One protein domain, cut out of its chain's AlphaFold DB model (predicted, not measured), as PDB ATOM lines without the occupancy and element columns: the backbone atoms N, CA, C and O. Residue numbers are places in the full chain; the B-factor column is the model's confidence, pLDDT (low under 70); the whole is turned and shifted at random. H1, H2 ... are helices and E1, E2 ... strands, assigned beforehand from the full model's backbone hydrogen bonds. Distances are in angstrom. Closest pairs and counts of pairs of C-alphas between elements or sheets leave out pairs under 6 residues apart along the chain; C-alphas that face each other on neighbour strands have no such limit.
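AT A GLANCE: This is residues 101 to 168 of the 319 residues of an uncharacterized protein of Crenarchaeota archaeon (UniProt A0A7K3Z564). A strongly twisted four-stranded sheet has a long loop, residues 135 to 154, that runs from E3 past E1 and back to E4, and a short helix at its end. The 68 printed residues hold E1, E2, E3, E4 and H1 in that order, mostly strand; the mixed sheet runs E1 E2 E3 E4. The whole is compact, radius of gyration of the C-alphas 11.1 A, spanning 29 by 28 by 21 A.

IN THESE COORDINATES: E1, residues 105 to 110, 15.4 A, begins at C-alpha 105 (171.277, 201.204, 186.285). E2, 116 to 124, bends by 110 degrees at residue 119. E2, E3, 129 to 134, and E4, 155 to 161, each measure 15.8 A. H1, 163 to 168, 8.7 A, ends at C-alpha 168 (171.499, 189.411, 193.253).

HOW THE PARTS SIT: E1, E2 and E3 form a meander, each strand the antiparallel neighbour of the one before. N 107 and O 122 are 2.8 A apart, N 123 and O 130 2.9 A. E4 is parallel to E3, N 161 to O 133 2.7 A. H1, with every O i to N i+4 pair within hydrogen-bond range, only grazes the sheet with residues 163 to 167.

THE WHOLE: The printed part has no cut. The link E3 to E4 is long. Residues 153 to 157 have pLDDT under 70.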
ATOM      1  N   THR A 101     168.149 207.264 182.180       80.19
ATOM      2  CA  THR A 101     166.731 207.481 182.481       80.19
ATOM      3  C   THR A 101     166.507 207.597 183.993       80.19
ATOM      4  O   THR A 101     167.433 207.444 184.789       80.19
ATOM      5  N   SER A 102     165.259 207.812 184.411       80.69
ATOM      6  CA  SER A 102     164.870 207.760 185.826       80.69
ATOM      7  C   SER A 102     165.051 206.372 186.456       80.69
ATOM      8  O   SER A 102     165.178 206.268 187.670       80.69
ATOM      9  N   GLU A 103     165.056 205.302 185.655       89.44
ATOM     10  CA  GLU A 103     165.331 203.948 186.142       89.44
ATOM     11  C   GLU A 103     166.818 203.760 186.491       89.44
ATOM     12  O   GLU A 103     167.661 203.961 185.608       89.44
ATOM     13  N   PRO A 104     167.146 203.343 187.731       91.94
ATOM     14  CA  PRO A 104     168.527 203.133 188.156       91.94
ATOM     15  C   PRO A 104     169.205 202.002 187.388       91.94
ATOM     16  O   PRO A 104     168.629 200.928 187.213       91.94
ATOM     17  N   LYS A 105     170.449 202.223 186.951       92.56
ATOM     18  CA  LYS A 105     171.277 201.204 186.285       92.56
ATOM     19  C   LYS A 105     172.724 201.278 186.739       92.56
ATOM     20  O   LYS A 105     173.203 202.337 187.144       92.56
ATOM     21  N   PHE A 106     173.425 200.153 186.647       93.44
ATOM     22  CA  PHE A 106     174.853 200.091 186.939       93.44
ATOM     23  C   PHE A 106     175.706 200.595 185.774       93.44
ATOM     24  O   PHE A 106     175.458 200.287 184.608       93.44
ATOM     25  N   TYR A 107     176.748 201.339 186.124       93.44
ATOM     26  CA  TYR A 107     177.763 201.889 185.238       93.44
ATOM     27  C   TYR A 107     179.148 201.638 185.837       93.44
ATOM     28  O   TYR A 107     179.322 201.600 187.056       93.44
ATOM     29  N   ALA A 108     180.156 201.514 184.982       92.56
ATOM     30  CA  ALA A 108     181.544 201.523 185.416       92.56
ATOM     31  C   ALA A 108     181.945 202.943 185.841       92.56
ATOM     32  O   ALA A 108     181.659 203.920 185.135       92.56
ATOM     33  N   TYR A 109     182.623 203.059 186.983       90.62
ATOM     34  CA  TYR A 109     183.249 204.319 187.367       90.62
ATOM     35  C   TYR A 109     184.442 204.600 186.445       90.62
ATOM     36  O   TYR A 109     185.160 203.686 186.032       90.62
ATOM     37  N   VAL A 110     184.658 205.873 186.123       86.56
ATOM     38  CA  VAL A 110     185.731 206.307 185.226       86.56
ATOM     39  C   VAL A 110     186.689 207.207 185.993       86.56
ATOM     40  O   VAL A 110     186.284 208.206 186.592       86.56
ATOM     41  N   SER A 111     187.966 206.845 185.963       80.62
ATOM     42  CA  SER A 111     189.067 207.629 186.515       80.62
ATOM     43  C   SER A 111     189.304 208.914 185.712       80.62
ATOM     44  O   SER A 111     188.838 209.075 184.585       80.62
ATOM     45  N   TYR A 112     190.073 209.851 186.272       71.31
ATOM     46  CA  TYR A 112     190.376 211.133 185.616       71.31
ATOM     47  C   TYR A 112     191.064 210.993 184.248       71.31
ATOM     48  O   TYR A 112     190.926 211.870 183.397       71.31
ATOM     49  N   ASP A 113     191.780 209.893 184.022       75.56
ATOM     50  CA  ASP A 113     192.454 209.555 182.766       75.56
ATOM     51  C   ASP A 113     191.531 208.875 181.736       75.56
ATOM     52  O   ASP A 113     191.990 208.421 180.691       75.56
ATOM     53  N   SER A 114     190.219 208.843 181.996       72.94
ATOM     54  CA  SER A 114     189.207 208.180 181.163       72.94
ATOM     55  C   SER A 114     189.326 206.651 181.103       72.94
ATOM     56  O   SER A 114     188.723 206.031 180.226       72.94
ATOM     57  N   THR A 115     190.060 206.030 182.030       85.00
ATOM     58  CA  THR A 115     190.098 204.568 182.175       85.00
ATOM     59  C   THR A 115     189.060 204.077 183.184       85.00
ATOM     60  O   THR A 115     188.616 204.819 184.062       85.00
ATOM     61  N   ILE A 116     188.641 202.818 183.045       89.38
ATOM     62  CA  ILE A 116     187.734 202.178 184.004       89.38
ATOM     63  C   ILE A 116     188.457 202.032 185.345       89.38
ATOM     64  O   ILE A 116     189.520 201.412 185.417       89.38
ATOM     65  N   ASP A 117     187.849 202.548 186.412       89.50
ATOM     66  CA  ASP A 117     188.271 202.241 187.776       89.50
ATOM     67  C   ASP A 117     187.789 200.831 188.127       89.50
ATOM     68  O   ASP A 117     186.594 200.564 188.257       89.50
ATOM     69  N   LYS A 118     188.740 199.907 188.265       90.75
ATOM     70  CA  LYS A 118     188.451 198.496 188.552       90.75
ATOM     71  C   LYS A 118     187.913 198.269 189.963       90.75
ATOM     72  O   LYS A 118     187.387 197.198 190.233       90.75
ATOM     73  N   GLY A 119     188.070 199.238 190.863       90.81
ATOM     74  CA  GLY A 119     187.644 199.128 192.252       90.81
ATOM     75  C   GLY A 119     186.253 199.689 192.516       90.81
ATOM     76  O   GLY A 119     185.831 199.678 193.672       90.81
ATOM     77  N   ARG A 120     185.553 200.233 191.508       91.75
ATOM     78  CA  ARG A 120     184.312 200.986 191.731       91.75
ATOM     79  C   ARG A 120     183.251 200.770 190.663       91.75
ATOM     80  O   ARG A 120     183.519 200.768 189.465       91.75
ATOM     81  N   ILE A 121     182.010 200.700 191.128       93.31
ATOM     82  CA  ILE A 121     180.802 200.642 190.302       93.31
ATOM     83  C   ILE A 121     179.884 201.788 190.729       93.31
ATOM     84  O   ILE A 121     179.863 202.177 191.896       93.31
ATOM     85  N   VAL A 122     179.138 202.353 189.782       92.81
ATOM     86  CA  VAL A 122     178.169 203.422 190.039       92.81
ATOM     87  C   VAL A 122     176.762 202.921 189.757       92.81
ATOM     88  O   VAL A 122     176.510 202.396 188.677       92.81
ATOM     89  N   LEU A 123     175.838 203.127 190.691       92.69
ATOM     90  CA  LEU A 123     174.404 203.053 190.419       92.69
ATOM     91  C   LEU A 123     173.900 204.459 190.094       92.69
ATOM     92  O   LEU A 123     174.115 205.387 190.876       92.69
ATOM     93  N   LEU A 124     173.283 204.623 188.928       90.81
ATOM     94  CA  LEU A 124     173.014 205.927 188.328       90.81
ATOM     95  C   LEU A 124     171.570 206.036 187.837       90.81
ATOM     96  O   LEU A 124     171.068 205.129 187.174       90.81
ATOM     97  N   THR A 125     170.961 207.191 188.097       89.06
ATOM     98  CA  THR A 125     169.743 207.701 187.451       89.06
ATOM     99  C   THR A 125     170.047 209.025 186.748       89.06
ATOM    100  O   THR A 125     171.174 209.525 186.787       89.06
ATOM    101  N   SER A 126     169.037 209.636 186.129       83.38
ATOM    102  CA  SER A 126     169.124 211.003 185.602       83.38
ATOM    103  C   SER A 126     169.488 212.058 186.659       83.38
ATOM    104  O   SER A 126     170.007 213.112 186.309       83.38
ATOM    105  N   GLU A 127     169.230 211.802 187.943       81.62
ATOM    106  CA  GLU A 127     169.377 212.811 189.005       81.62
ATOM    107  C   GLU A 127     170.441 212.456 190.042       81.62
ATOM    108  O   GLU A 127     171.048 213.344 190.641       81.62
ATOM    109  N   LYS A 128     170.668 211.162 190.274       85.31
ATOM    110  CA  LYS A 128     171.437 210.674 191.418       85.31
ATOM    111  C   LYS A 128     172.444 209.628 190.993       85.31
ATOM    112  O   LYS A 128     172.220 208.852 190.069       85.31
ATOM    113  N   ALA A 129     173.559 209.602 191.707       87.81
ATOM    114  CA  ALA A 129     174.659 208.695 191.443       87.81
ATOM    115  C   ALA A 129     175.307 208.264 192.759       87.81
ATOM    116  O   ALA A 129     175.702 209.107 193.571       87.81
ATOM    117  N   MET A 130     175.423 206.951 192.939       89.38
ATOM    118  CA  MET A 130     175.938 206.300 194.139       89.38
ATOM    119  C   MET A 130     177.143 205.434 193.788       89.38
ATOM    120  O   MET A 130     177.062 204.617 192.873       89.38
ATOM    121  N   ILE A 131     178.252 205.602 194.513       91.50
ATOM    122  CA  ILE A 131     179.455 204.772 194.337       91.50
ATOM    123  C   ILE A 131     179.397 203.572 195.273       91.50
ATOM    124  O   ILE A 131     179.128 203.747 196.461       91.50
ATOM    125  N   PHE A 132     179.755 202.406 194.746       92.19
ATOM    126  CA  PHE A 132     180.044 201.183 195.486       92.19
ATOM    127  C   PHE A 132     181.482 200.748 195.229       92.19
ATOM    128  O   PHE A 132     182.015 200.965 194.135       92.19
ATOM    129  N   TYR A 133     182.088 200.089 196.208       92.19
ATOM    130  CA  TYR A 133     183.367 199.419 196.016       92.19
ATOM    131  C   TYR A 133     183.186 198.020 195.470       92.19
ATOM    132  O   TYR A 133     182.380 197.250 195.974       92.19
ATOM    133  N   ALA A 134     183.992 197.670 194.480       92.19
ATOM    134  CA  ALA A 134     184.154 196.292 194.062       92.19
ATOM    135  C   ALA A 134     185.092 195.574 195.049       92.19
ATOM    136  O   ALA A 134     186.239 195.991 195.242       92.19
ATOM    137  N   ARG A 135     184.607 194.501 195.679       92.00
ATOM    138  CA  ARG A 135     185.357 193.639 196.606       92.00
ATOM    139  C   ARG A 135     185.408 192.202 196.112       92.00
ATOM    140  O   ARG A 135     184.780 191.853 195.116       92.00
ATOM    141  N   ASP A 136     186.221 191.397 196.795       85.38
ATOM    142  CA  ASP A 136     186.301 189.943 196.623       85.38
ATOM    143  C   ASP A 136     186.450 189.502 195.163       85.38
ATOM    144  O   ASP A 136     185.857 188.530 194.700       85.38
ATOM    145  N   ASN A 137     187.298 190.237 194.437       86.06
ATOM    146  CA  ASN A 137     187.623 190.014 193.029       86.06
ATOM    147  C   ASN A 137     186.449 190.213 192.055       86.06
ATOM    148  O   ASN A 137     186.447 189.622 190.974       86.06
ATOM    149  N   LEU A 138     185.474 191.064 192.387       91.69
ATOM    150  CA  LEU A 138     184.501 191.550 191.411       91.69
ATOM    151  C   LEU A 138     185.210 192.288 190.265       91.69
ATOM    152  O   LEU A 138     185.623 193.439 190.397       91.69
ATOM    153  N   ASP A 139     185.346 191.611 189.125       91.75
ATOM    154  CA  ASP A 139     185.998 192.161 187.939       91.75
ATOM    155  C   ASP A 139     185.055 193.079 187.157       91.75
ATOM    156  O   ASP A 139     184.330 192.648 186.257       91.75
ATOM    157  N   VAL A 140     185.111 194.372 187.482       91.69
ATOM    158  CA  VAL A 140     184.324 195.433 186.839       91.69
ATOM    159  C   VAL A 140     184.508 195.462 185.316       91.69
ATOM    160  O   VAL A 140     183.556 195.773 184.598       91.69
ATOM    161  N   VAL A 141     185.691 195.112 184.797       89.75
ATOM    162  CA  VAL A 141     185.956 195.128 183.348       89.75
ATOM    163  C   VAL A 141     185.160 194.024 182.654       89.75
ATOM    164  O   VAL A 141     184.503 194.277 181.644       89.75
ATOM    165  N   SER A 142     185.149 192.823 183.234       90.62
ATOM    166  CA  SER A 142     184.396 191.679 182.704       90.62
ATOM    167  C   SER A 142     182.875 191.856 182.780       90.62
ATOM    168  O   SER A 142     182.146 191.195 182.041       90.62
ATOM    169  N   LEU A 143     182.370 192.772 183.616       89.88
ATOM    170  CA  LEU A 143     180.936 193.089 183.676       89.88
ATOM    171  C   LEU A 143     180.419 193.828 182.432       89.88
ATOM    172  O   LEU A 143     179.203 193.883 182.241       89.88
ATOM    173  N   ASN A 144     181.314 194.389 181.606       90.75
ATOM    174  CA  ASN A 144     180.988 195.140 180.389       90.75
ATOM    175  C   ASN A 144     179.918 196.230 180.615       90.75
ATOM    176  O   ASN A 144     178.974 196.388 179.837       90.75
ATOM    177  N   LEU A 145     180.042 196.953 181.731       91.88
ATOM    178  CA  LEU A 145     179.125 198.027 182.095       91.88
ATOM    179  C   LEU A 145     179.350 199.275 181.227       91.88
ATOM    180  O   LEU A 145     180.493 199.587 180.880       91.88
ATOM    181  N   PRO A 146     178.290 200.045 180.917       90.44
ATOM    182  CA  PRO A 146     178.455 201.354 180.297       90.44
ATOM    183  C   PRO A 146     179.275 202.282 181.204       90.44
ATOM    184  O   PRO A 146     179.169 202.232 182.427       90.44
ATOM    185  N   LEU A 147     180.085 203.159 180.611       89.56
ATOM    186  CA  LEU A 147     180.890 204.129 181.358       89.56
ATOM    187  C   LEU A 147     180.010 205.245 181.939       89.56
ATOM    188  O   LEU A 147     179.187 205.816 181.217       89.56
ATOM    189  N   ASN A 148     180.208 205.610 183.210       89.69
ATOM    190  CA  ASN A 148     179.549 206.782 183.789       89.69
ATOM    191  C   ASN A 148     180.231 208.083 183.330       89.69
ATOM    192  O   ASN A 148     181.165 208.575 183.964       89.69
ATOM    193  N   ILE A 149     179.712 208.647 182.244       88.31
ATOM    194  CA  ILE A 149     180.156 209.906 181.626       88.31
ATOM    195  C   ILE A 149     179.198 211.082 181.887       88.31
ATOM    196  O   ILE A 149     179.338 212.139 181.272       88.31
ATOM    197  N   TYR A 150     178.209 210.905 182.767       86.31
ATOM    198  CA  TYR A 150     177.097 211.849 182.917       86.31
ATOM    199  C   TYR A 150     177.124 212.593 184.246       86.31
ATOM    200  O   TYR A 150     177.211 213.819 184.283       86.31
ATOM    201  N   THR A 151     177.123 211.847 185.348       77.12
ATOM    202  CA  THR A 151     176.938 212.432 186.676       77.12
ATOM    203  C   THR A 151     178.137 212.119 187.546       77.12
ATOM    204  O   THR A 151     178.520 210.959 187.713       77.12
ATOM    205  N   CYS A 152     178.726 213.159 188.136       72.25
ATOM    206  CA  CYS A 152     179.687 212.963 189.210       72.25
ATOM    207  C   CYS A 152     178.922 212.423 190.429       72.25
ATOM    208  O   CYS A 152     177.933 213.048 190.823       72.25
ATOM    209  N   PRO A 153     179.318 211.285 191.016       69.50
ATOM    210  CA  PRO A 153     178.591 210.727 192.143       69.50
ATOM    211  C   PRO A 153     178.499 211.707 193.311       69.50
ATOM    212  O   PRO A 153     179.512 212.215 193.785       69.50
ATOM    213  N   GLN A 154     177.271 211.982 193.749       64.56
ATOM    214  CA  GLN A 154     176.997 212.954 194.812       64.56
ATOM    215  C   GLN A 154     177.230 212.359 196.197       64.56
ATOM    216  O   GLN A 154     177.496 213.084 197.154       64.56
ATOM    217  N   THR A 155     177.120 211.035 196.310       64.94
ATOM    218  CA  THR A 155     177.213 210.343 197.587       64.94
ATOM    219  C   THR A 155     178.117 209.135 197.459       64.94
ATOM    220  O   THR A 155     177.931 208.238 196.631       64.94
ATOM    221  N   TYR A 156     179.120 209.125 198.321       63.16
ATOM    222  CA  TYR A 156     179.917 207.954 198.590       63.16
ATOM    223  C   TYR A 156     179.162 207.098 199.601       63.16
ATOM    224  O   TYR A 156     178.912 207.554 200.714       63.16
ATOM    225  N   THR A 157     178.764 205.888 199.209       67.12
ATOM    226  CA  THR A 157     177.877 205.076 200.055       67.12
ATOM    227  C   THR A 157     178.624 204.292 201.132       67.12
ATOM    228  O   THR A 157     178.026 203.906 202.124       67.12
ATOM    229  N   GLY A 158     179.933 204.069 200.964       74.44
ATOM    230  CA  GLY A 158     180.723 203.222 201.862       74.44
ATOM    231  C   GLY A 158     180.421 201.723 201.745       74.44
ATOM    232  O   GLY A 158     181.076 200.944 202.428       74.44
ATOM    233  N   PHE A 159     179.493 201.320 200.870       87.25
ATOM    234  CA  PHE A 159     179.103 199.927 200.690       87.25
ATOM    235  C   PHE A 159     179.983 199.180 199.690       87.25
ATOM    236  O   PHE A 159     180.434 199.727 198.674       87.25
ATOM    237  N   ASP A 160     180.156 197.895 199.972       90.88
ATOM    238  CA  ASP A 160     180.925 196.957 199.173       90.88
ATOM    239  C   ASP A 160     179.985 196.040 198.363       90.88
ATOM    240  O   ASP A 160     178.970 195.547 198.859       90.88
ATOM    241  N   LEU A 161     180.346 195.792 197.106       92.94
ATOM    242  CA  LEU A 161     179.740 194.802 196.224       92.94
ATOM    243  C   LEU A 161     180.775 193.730 195.888       92.94
ATOM    244  O   LEU A 161     181.817 194.011 195.294       92.94
ATOM    245  N   ASP A 162     180.444 192.494 196.224       93.88
ATOM    246  CA  ASP A 162     181.115 191.294 195.738       93.88
ATOM    247  C   ASP A 162     180.356 190.715 194.514       93.88
ATOM    248  O   ASP A 162     179.282 191.217 194.142       93.88
ATOM    249  N   PRO A 163     180.886 189.675 193.837       94.44
ATOM    250  CA  PRO A 163     180.217 189.068 192.686       94.44
ATOM    251  C   PRO A 163     178.818 188.513 192.964       94.44
ATOM    252  O   PRO A 163     177.957 188.559 192.079       94.44
ATOM    253  N   GLU A 164     178.569 187.989 194.164       92.94
ATOM    254  CA  GLU A 164     177.276 187.421 194.528       92.94
ATOM    255  C   GLU A 164     176.241 188.524 194.742       92.94
ATOM    256  O   GLU A 164     175.182 188.496 194.107       92.94
ATOM    257  N   LYS A 165     176.570 189.537 195.550       93.25
ATOM    258  CA  LYS A 165     175.733 190.720 195.777       93.25
ATOM    259  C   LYS A 165     175.397 191.407 194.464       93.25
ATOM    260  O   LYS A 165     174.226 191.649 194.184       93.25
ATOM    261  N   TYR A 166     176.394 191.648 193.612       93.38
ATOM    262  CA  TYR A 166     176.163 192.257 192.304       93.38
ATOM    263  C   TYR A 166     175.193 191.431 191.441       93.38
ATOM    264  O   TYR A 166     174.294 191.984 190.805       93.38
ATOM    265  N   ARG A 167     175.322 190.097 191.443       92.25
ATOM    266  CA  ARG A 167     174.405 189.206 190.717       92.25
ATOM    267  C   ARG A 167     172.978 189.276 191.267       92.25
ATOM    268  O   ARG A 167     172.046 189.283 190.467       92.25
ATOM    269  N   LEU A 168     172.807 189.326 192.589       91.31
ATOM    270  CA  LEU A 168     171.499 189.411 193.253       91.31
ATOM    271  C   LEU A 168     170.773 190.743 192.998       91.31
ATOM    272  O   LEU A 168     169.551 190.801 193.117       91.31
TER     273      LEU A 168